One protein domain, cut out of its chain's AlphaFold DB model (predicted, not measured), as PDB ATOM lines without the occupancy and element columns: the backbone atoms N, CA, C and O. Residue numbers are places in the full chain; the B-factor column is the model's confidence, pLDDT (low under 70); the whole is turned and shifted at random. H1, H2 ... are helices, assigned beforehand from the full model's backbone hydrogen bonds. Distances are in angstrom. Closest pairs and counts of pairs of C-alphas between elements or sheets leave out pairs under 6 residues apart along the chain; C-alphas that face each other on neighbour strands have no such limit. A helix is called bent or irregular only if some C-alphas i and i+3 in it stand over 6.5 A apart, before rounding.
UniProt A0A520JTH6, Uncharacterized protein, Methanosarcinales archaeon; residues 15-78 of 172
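Overview. This is residues 15 to 78 of the 172 residues of an uncharacterized protein of Methanosarcinales archaeon (UniProt A0A520JTH6). The model is a long helical hairpin with unequal arms: the longer helix H2 folds back beside the shorter H1, and the two make a narrow V that is closed at the link, residues 39 to 42, and open at the other end. H2 makes most of the length and runs on past the beginning of H1, and residues 58 to 78 stick out from the body, as do residues 15 to 21 of H1. The printed part has 64 residues with two named helices, H1 then H2, and no named strand; its class is all helix. It is extended, with a radius of gyration of the C-alphas of 16.9 A, and spans 58 by 22 by 9 A.

Arrangement. H2, residues 43 to 77, touches H1, residues 15 to 38, with its residues 43 to 50 alone, and H1 touches it with residues 29 to 36 alone. Four pairs of C-alphas are within 8 A, and the closest C-alphas, those of Ser 36 and Asn 43, are 6.9 A apart. The helices run opposite ways at a shallow tilt of 16 degrees, a helical hairpin, with their centres 16.6 A apart. In H1 every O i to N i+4 pair is within hydrogen-bond range; in H2, 30 of 31 are.

Along the chain. H2 measures 50.9 A from C-alpha 43 at (-22.739, 14.657, 30.211) to C-alpha 77 at (-41.032, 59.710, 15.138). H1 measures 35.3 A and begins at C-alpha 15, (-39.324, 36.060, 9.074). Neither helix is bent.

Size, cuts and confidence. The two C-alphas farthest apart, those of Glu 40 and Ile 78, are 57.8 A apart. The printed part has no cut, and the link from H1 to H2 is tight. The mean pLDDT of the printed part is 71.2, with residues 15 to 16, 40 to 43 and 64 to 78 under 70.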
ATOM      1  N   GLY A  15     -38.956  36.429   7.707       57.78
ATOM      2  CA  GLY A  15     -39.324  36.060   9.074       57.78
ATOM      3  C   GLY A  15     -39.550  34.557   9.270       57.78
ATOM      4  O   GLY A  15     -39.096  34.002  10.270       57.78
ATOM      5  N   GLU A  16     -40.180  33.883   8.306       61.69
ATOM      6  CA  GLU A  16     -40.470  32.446   8.386       61.69
ATOM      7  C   GLU A  16     -39.199  31.605   8.275       61.69
ATOM      8  O   GLU A  16     -39.007  30.693   9.076       61.69
ATOM      9  N   MET A  17     -38.262  31.985   7.396       70.50
ATOM     10  CA  MET A  17     -36.953  31.322   7.306       70.50
ATOM     11  C   MET A  17     -36.196  31.335   8.641       70.50
ATOM     12  O   MET A  17     -35.670  30.304   9.062       70.50
ATOM     13  N   ARG A  18     -36.168  32.476   9.345       72.25
ATOM     14  CA  ARG A  18     -35.499  32.573  10.655       72.25
ATOM     15  C   ARG A  18     -36.166  31.683  11.701       72.25
ATOM     16  O   ARG A  18     -35.474  31.060  12.502       72.25
ATOM     17  N   ARG A  19     -37.499  31.589  11.671       74.12
ATOM     18  CA  ARG A  19     -38.269  30.745  12.592       74.12
ATOM     19  C   ARG A  19     -38.020  29.259  12.342       74.12
ATOM     20  O   ARG A  19     -37.850  28.512  13.299       74.12
ATOM     21  N   THR A  20     -37.943  28.841  11.080       78.31
ATOM     22  CA  THR A  20     -37.659  27.448  10.709       78.31
ATOM     23  C   THR A  20     -36.239  27.041  11.087       78.31
ATOM     24  O   THR A  20     -36.068  25.987  11.692       78.31
ATOM     25  N   ILE A  21     -35.235  27.885  10.811       75.69
ATOM     26  CA  ILE A  21     -33.835  27.619  11.188       75.69
ATOM     27  C   ILE A  21     -33.710  27.476  12.711       75.69
ATOM     28  O   ILE A  21     -33.154  26.486  13.194       75.69
ATOM     29  N   ALA A  22     -34.297  28.409  13.469       74.31
ATOM     30  CA  ALA A  22     -34.323  28.343  14.928       74.31
ATOM     31  C   ALA A  22     -35.018  27.067  15.435       74.31
ATOM     32  O   ALA A  22     -34.485  26.382  16.303       74.31
ATOM     33  N   GLY A  23     -36.163  26.701  14.847       75.44
ATOM     34  CA  GLY A  23     -36.882  25.473  15.187       75.44
ATOM     35  C   GLY A  23     -36.039  24.216  14.964       75.44
ATOM     36  O   GLY A  23     -35.929  23.389  15.862       75.44
ATOM     37  N   THR A  24     -35.376  24.100  13.809       80.88
ATOM     38  CA  THR A  24     -34.539  22.931  13.494       80.88
ATOM     39  C   THR A  24     -33.319  22.796  14.404       80.88
ATOM     40  O   THR A  24     -32.993  21.676  14.798       80.88
ATOM     41  N   LEU A  25     -32.683  23.908  14.796       77.25
ATOM     42  CA  LEU A  25     -31.558  23.900  15.738       77.25
ATOM     43  C   LEU A  25     -31.990  23.430  17.128       77.25
ATOM     44  O   LEU A  25     -31.352  22.551  17.702       77.25
ATOM     45  N   VAL A  26     -33.103  23.964  17.641       78.25
ATOM     46  CA  VAL A  26     -33.643  23.563  18.947       78.25
ATOM     47  C   VAL A  26     -34.038  22.085  18.936       78.25
ATOM     48  O   VAL A  26     -33.665  21.347  19.842       78.25
ATOM     49  N   THR A  27     -34.730  21.615  17.892       80.69
ATOM     50  CA  THR A  27     -35.110  20.199  17.774       80.69
ATOM     51  C   THR A  27     -33.892  19.276  17.689       80.69
ATOM     52  O   THR A  27     -33.867  18.252  18.368       80.69
ATOM     53  N   GLY A  28     -32.867  19.637  16.909       80.44
ATOM     54  CA  GLY A  28     -31.626  18.862  16.827       80.44
ATOM     55  C   GLY A  28     -30.922  18.746  18.180       80.44
ATOM     56  O   GLY A  28     -30.461  17.669  18.549       80.44
ATOM     57  N   PHE A  29     -30.920  19.827  18.961       74.12
ATOM     58  CA  PHE A  29     -30.300  19.832  20.281       74.12
ATOM     59  C   PHE A  29     -31.079  19.006  21.313       74.12
ATOM     60  O   PHE A  29     -30.479  18.273  22.093       74.12
ATOM     61  N   VAL A  30     -32.415  19.049  21.277       79.50
ATOM     62  CA  VAL A  30     -33.266  18.185  22.116       79.50
ATOM     63  C   VAL A  30     -32.994  16.708  21.820       79.50
ATOM     64  O   VAL A  30     -32.828  15.921  22.748       79.50
ATOM     65  N   ILE A  31     -32.874  16.332  20.543       81.00
ATOM     66  CA  ILE A  31     -32.543  14.959  20.136       81.00
ATOM     67  C   ILE A  31     -31.167  14.541  20.683       81.00
ATOM     68  O   ILE A  31     -31.042  13.446  21.223       81.00
ATOM     69  N   LEU A  32     -30.154  15.413  20.613       76.06
ATOM     70  CA  LEU A  32     -28.821  15.133  21.162       76.06
ATOM     71  C   LEU A  32     -28.834  14.926  22.682       76.06
ATOM     72  O   LEU A  32     -28.161  14.023  23.172       76.06
ATOM     73  N   VAL A  33     -29.629  15.705  23.422       73.62
ATOM     74  CA  VAL A  33     -29.812  15.513  24.871       73.62
ATOM     75  C   VAL A  33     -30.436  14.145  25.167       73.62
ATOM     76  O   VAL A  33     -29.939  13.422  26.029       73.62
ATOM     77  N   PHE A  34     -31.470  13.743  24.420       78.50
ATOM     78  CA  PHE A  34     -32.083  12.418  24.574       78.50
ATOM     79  C   PHE A  34     -31.121  11.271  24.228       78.50
ATOM     80  O   PHE A  34     -31.090  10.274  24.948       78.50
ATOM     81  N   LEU A  35     -30.304  11.406  23.176       75.56
ATOM     82  CA  LEU A  35     -29.278  10.408  22.848       75.56
ATOM     83  C   LEU A  35     -28.184  10.332  23.922       75.56
ATOM     84  O   LEU A  35     -27.740   9.235  24.245       75.56
ATOM     85  N   SER A  36     -27.773  11.465  24.497       70.69
ATOM     86  CA  SER A  36     -26.776  11.500  25.577       70.69
ATOM     87  C   SER A  36     -27.243  10.734  26.812       70.69
ATOM     88  O   SER A  36     -26.468   9.980  27.392       70.69
ATOM     89  N   LEU A  37     -28.519  10.892  27.182       71.88
ATOM     90  CA  LEU A  37     -29.129  10.169  28.300       71.88
ATOM     91  C   LEU A  37     -29.259   8.667  28.018       71.88
ATOM     92  O   LEU A  37     -29.079   7.867  28.926       71.88
ATOM     93  N   TYR A  38     -29.560   8.284  26.772       76.88
ATOM     94  CA  TYR A  38     -29.720   6.878  26.390       76.88
ATOM     95  C   TYR A  38     -28.387   6.116  26.307       76.88
ATOM     96  O   TYR A  38     -28.343   4.935  26.632       76.88
ATOM     97  N   TYR A  39     -27.304   6.777  25.880       76.12
ATOM     98  CA  TYR A  39     -25.989   6.153  25.676       76.12
ATOM     99  C   TYR A  39     -24.985   6.387  26.823       76.12
ATOM    100  O   TYR A  39     -23.818   6.040  26.665       76.12
ATOM    101  N   GLU A  40     -25.404   6.989  27.946       68.38
ATOM    102  CA  GLU A  40     -24.545   7.333  29.101       68.38
ATOM    103  C   GLU A  40     -23.236   8.054  28.711       68.38
ATOM    104  O   GLU A  40     -22.182   7.904  29.333       68.38
ATOM    105  N   ILE A  41     -23.293   8.866  27.651       65.06
ATOM    106  CA  ILE A  41     -22.153   9.653  27.179       65.06
ATOM    107  C   ILE A  41     -21.834  10.709  28.242       65.06
ATOM    108  O   ILE A  41     -22.742  11.280  28.842       65.06
ATOM    109  N   SER A  42     -20.544  10.983  28.483       65.00
ATOM    110  CA  SER A  42     -20.100  12.003  29.444       65.00
ATOM    111  C   SER A  42     -20.898  13.304  29.283       65.00
ATOM    112  O   SER A  42     -20.783  14.012  28.282       65.00
ATOM    113  N   ASN A  43     -21.726  13.604  30.286       66.38
ATOM    114  CA  ASN A  43     -22.739  14.657  30.211       66.38
ATOM    115  C   ASN A  43     -22.150  16.069  30.367       66.38
ATOM    116  O   ASN A  43     -22.806  17.049  30.024       66.38
ATOM    117  N   GLN A  44     -20.920  16.202  30.873       73.31
ATOM    118  CA  GLN A  44     -20.292  17.505  31.130       73.31
ATOM    119  C   GLN A  44     -20.141  18.378  29.869       73.31
ATOM    120  O   GLN A  44     -20.662  19.495  29.875       73.31
ATOM    121  N   PRO A  45     -19.501  17.918  28.774       75.50
ATOM    122  CA  PRO A  45     -19.383  18.722  27.554       75.50
ATOM    123  C   PRO A  45     -20.741  19.032  26.908       75.50
ATOM    124  O   PRO A  45     -20.924  20.105  26.337       75.50
ATOM    125  N   LEU A  46     -21.716  18.129  27.041       73.19
ATOM    126  CA  LEU A  46     -23.049  18.309  26.469       73.19
ATOM    127  C   LEU A  46     -23.866  19.370  27.223       73.19
ATOM    128  O   LEU A  46     -24.542  20.190  26.603       73.19
ATOM    129  N   VAL A  47     -23.755  19.403  28.553       73.12
ATOM    130  CA  VAL A  47     -24.374  20.436  29.397       73.12
ATOM    131  C   VAL A  47     -23.760  21.810  29.123       73.12
ATOM    132  O   VAL A  47     -24.496  22.792  29.041       73.12
ATOM    133  N   ILE A  48     -22.441  21.893  28.919       81.56
ATOM    134  CA  ILE A  48     -21.771  23.155  28.563       81.56
ATOM    135  C   ILE A  48     -22.295  23.678  27.219       81.56
ATOM    136  O   ILE A  48     -22.766  24.812  27.150       81.56
ATOM    137  N   ALA A  49     -22.319  22.832  26.185       79.12
ATOM    138  CA  ALA A  49     -22.842  23.211  24.872       79.12
ATOM    139  C   ALA A  49     -24.328  23.622  24.925       79.12
ATOM    140  O   ALA A  49     -24.758  24.526  24.206       79.12
ATOM    141  N   PHE A  50     -25.124  22.991  25.798       75.62
ATOM    142  CA  PHE A  50     -26.519  23.373  26.024       75.62
ATOM    143  C   PHE A  50     -26.641  24.773  26.634       75.62
ATOM    144  O   PHE A  50     -27.424  25.590  26.150       75.62
ATOM    145  N   ILE A  51     -25.858  25.064  27.675       79.94
ATOM    146  CA  ILE A  51     -25.855  26.373  28.341       79.94
ATOM    147  C   ILE A  51     -25.416  27.471  27.363       79.94
ATOM    148  O   ILE A  51     -26.042  28.530  27.320       79.94
ATOM    149  N   GLU A  52     -24.402  27.213  26.534       85.00
ATOM    150  CA  GLU A  52     -23.953  28.144  25.491       85.00
ATOM    151  C   GLU A  52     -25.045  28.421  24.450       85.00
ATOM    152  O   GLU A  52     -25.306  29.581  24.121       85.00
ATOM    153  N   LEU A  53     -25.738  27.380  23.972       81.50
ATOM    154  CA  LEU A  53     -26.843  27.534  23.026       81.50
ATOM    155  C   LEU A  53     -27.985  28.361  23.630       81.50
ATOM    156  O   LEU A  53     -28.498  29.275  22.981       81.50
ATOM    157  N   VAL A  54     -28.378  28.065  24.872       82.31
ATOM    158  CA  VAL A  54     -29.418  28.822  25.582       82.31
ATOM    159  C   VAL A  54     -28.987  30.281  25.755       82.31
ATOM    160  O   VAL A  54     -29.776  31.182  25.466       82.31
ATOM    161  N   GLY A  55     -27.734  30.529  26.141       81.38
ATOM    162  CA  GLY A  55     -27.167  31.874  26.249       81.38
ATOM    163  C   GLY A  55     -27.215  32.645  24.929       81.38
ATOM    164  O   GLY A  55     -27.631  33.805  24.907       81.38
ATOM    165  N   LEU A  56     -26.879  31.995  23.813       85.38
ATOM    166  CA  LEU A  56     -26.945  32.588  22.477       85.38
ATOM    167  C   LEU A  56     -28.387  32.909  22.056       85.38
ATOM    168  O   LEU A  56     -28.640  33.989  21.525       85.38
ATOM    169  N   VAL A  57     -29.346  32.020  22.331       80.25
ATOM    170  CA  VAL A  57     -30.772  32.253  22.037       80.25
ATOM    171  C   VAL A  57     -31.321  33.419  22.860       80.25
ATOM    172  O   VAL A  57     -31.988  34.295  22.307       80.25
ATOM    173  N   VAL A  58     -31.015  33.468  24.158       78.44
ATOM    174  CA  VAL A  58     -31.426  34.560  25.054       78.44
ATOM    175  C   VAL A  58     -30.794  35.884  24.614       78.44
ATOM    176  O   VAL A  58     -31.503  36.881  24.457       78.44
ATOM    177  N   GLY A  59     -29.488  35.890  24.336       81.19
ATOM    178  CA  GLY A  59     -28.767  37.060  23.837       81.19
ATOM    179  C   GLY A  59     -29.321  37.569  22.507       81.19
ATOM    180  O   GLY A  59     -29.537  38.769  22.343       81.19
ATOM    181  N   PHE A  60     -29.642  36.669  21.577       79.81
ATOM    182  CA  PHE A  60     -30.259  37.029  20.302       79.81
ATOM    183  C   PHE A  60     -31.692  37.551  20.471       79.81
ATOM    184  O   PHE A  60     -32.069  38.531  19.827       79.81
ATOM    185  N   TYR A  61     -32.499  36.946  21.349       77.12
ATOM    186  CA  TYR A  61     -33.872  37.382  21.614       77.12
ATOM    187  C   TYR A  61     -33.916  38.806  22.181       77.12
ATOM    188  O   TYR A  61     -34.608  39.669  21.639       77.12
ATOM    189  N   PHE A  62     -33.138  39.082  23.229       76.00
ATOM    190  CA  PHE A  62     -33.095  40.416  23.828       76.00
ATOM    191  C   PHE A  62     -32.348  41.430  22.954       76.00
ATOM    192  O   PHE A  62     -32.793  42.571  22.833       76.00
ATOM    193  N   GLY A  63     -31.274  41.018  22.274       72.50
ATOM    194  CA  GLY A  63     -30.537  41.875  21.346       72.50
ATOM    195  C   GLY A  63     -31.381  42.312  20.146       72.50
ATOM    196  O   GLY A  63     -31.424  43.494  19.815       72.50
ATOM    197  N   SER A  64     -32.124  41.388  19.529       69.38
ATOM    198  CA  SER A  64     -33.013  41.713  18.404       69.38
ATOM    199  C   SER A  64     -34.204  42.579  18.823       69.38
ATOM    200  O   SER A  64     -34.573  43.485  18.080       69.38
ATOM    201  N   ARG A  65     -34.764  42.385  20.026       64.62
ATOM    202  CA  ARG A  65     -35.799  43.275  20.588       64.62
ATOM    203  C   ARG A  65     -35.280  44.692  20.835       64.62
ATOM    204  O   ARG A  65     -36.000  45.646  20.562       64.62
ATOM    205  N   ALA A  66     -34.040  44.832  21.303       63.22
ATOM    206  CA  ALA A  66     -33.421  46.137  21.520       63.22
ATOM    207  C   ALA A  66     -33.168  46.902  20.209       63.22
ATOM    208  O   ALA A  66     -33.243  48.128  20.196       63.22
ATOM    209  N   VAL A  67     -32.880  46.200  19.107       59.31
ATOM    210  CA  VAL A  67     -32.719  46.815  17.778       59.31
ATOM    211  C   VAL A  67     -34.076  47.130  17.149       59.31
ATOM    212  O   VAL A  67     -34.295  48.261  16.728       59.31
ATOM    213  N   ALA A  68     -35.021  46.187  17.172       57.88
ATOM    214  CA  ALA A  68     -36.364  46.393  16.628       57.88
ATOM    215  C   ALA A  68     -37.115  47.536  17.337       57.88
ATOM    216  O   ALA A  68     -37.808  48.313  16.691       57.88
ATOM    217  N   GLY A  69     -36.935  47.690  18.655       56.09
ATOM    218  CA  GLY A  69     -37.505  48.815  19.398       56.09
ATOM    219  C   GLY A  69     -36.919  50.172  18.997       56.09
ATOM    220  O   GLY A  69     -37.624  51.172  19.051       56.09
ATOM    221  N   LYS A  70     -35.655  50.228  18.554       55.72
ATOM    222  CA  LYS A  70     -35.059  51.463  18.022       55.72
ATOM    223  C   LYS A  70     -35.620  51.802  16.646       55.72
ATOM    224  O   LYS A  70     -35.961  52.953  16.418       55.72
ATOM    225  N   GLU A  71     -35.776  50.806  15.777       53.69
ATOM    226  CA  GLU A  71     -36.363  50.993  14.444       53.69
ATOM    227  C   GLU A  71     -37.835  51.435  14.524       53.69
ATOM    228  O   GLU A  71     -38.232  52.359  13.823       53.69
ATOM    229  N   GLU A  72     -38.633  50.865  15.436       52.16
ATOM    230  CA  GLU A  72     -40.044  51.247  15.605       52.16
ATOM    231  C   GLU A  72     -40.211  52.652  16.223       52.16
ATOM    232  O   GLU A  72     -41.133  53.393  15.871       52.16
ATOM    233  N   VAL A  73     -39.312  53.048  17.135       52.44
ATOM    234  CA  VAL A  73     -39.275  54.409  17.698       52.44
ATOM    235  C   VAL A  73     -38.795  55.418  16.656       52.44
ATOM    236  O   VAL A  73     -39.316  56.532  16.611       52.44
ATOM    237  N   GLU A  74     -37.848  55.050  15.793       53.16
ATOM    238  CA  GLU A  74     -37.455  55.882  14.657       53.16
ATOM    239  C   GLU A  74     -38.625  56.038  13.673       53.16
ATOM    240  O   GLU A  74     -39.003  57.171  13.385       53.16
ATOM    241  N   GLU A  75     -39.293  54.961  13.244       51.06
ATOM    242  CA  GLU A  75     -40.439  55.033  12.318       51.06
ATOM    243  C   GLU A  75     -41.631  55.829  12.864       51.06
ATOM    244  O   GLU A  75     -42.210  56.629  12.129       51.06
ATOM    245  N   LYS A  76     -41.987  55.688  14.149       52.84
ATOM    246  CA  LYS A  76     -43.086  56.471  14.752       52.84
ATOM    247  C   LYS A  76     -42.755  57.958  14.923       52.84
ATOM    248  O   LYS A  76     -43.674  58.778  14.942       52.84
ATOM    249  N   ASN A  77     -41.474  58.316  15.033       55.41
ATOM    250  CA  ASN A  77     -41.032  59.710  15.138       55.41
ATOM    251  C   ASN A  77     -40.756  60.366  13.774       55.41
ATOM    252  O   ASN A  77     -40.838  61.596  13.663       55.41
ATOM    253  N   ILE A  78     -40.469  59.578  12.728       54.38
ATOM    254  CA  ILE A  78     -40.330  60.048  11.342       54.38
ATOM    255  C   ILE A  78     -41.702  60.545  10.858       54.38
ATOM    256  O   ILE A  78     -42.535  59.802  10.355       54.38
TER     257      ILE A  78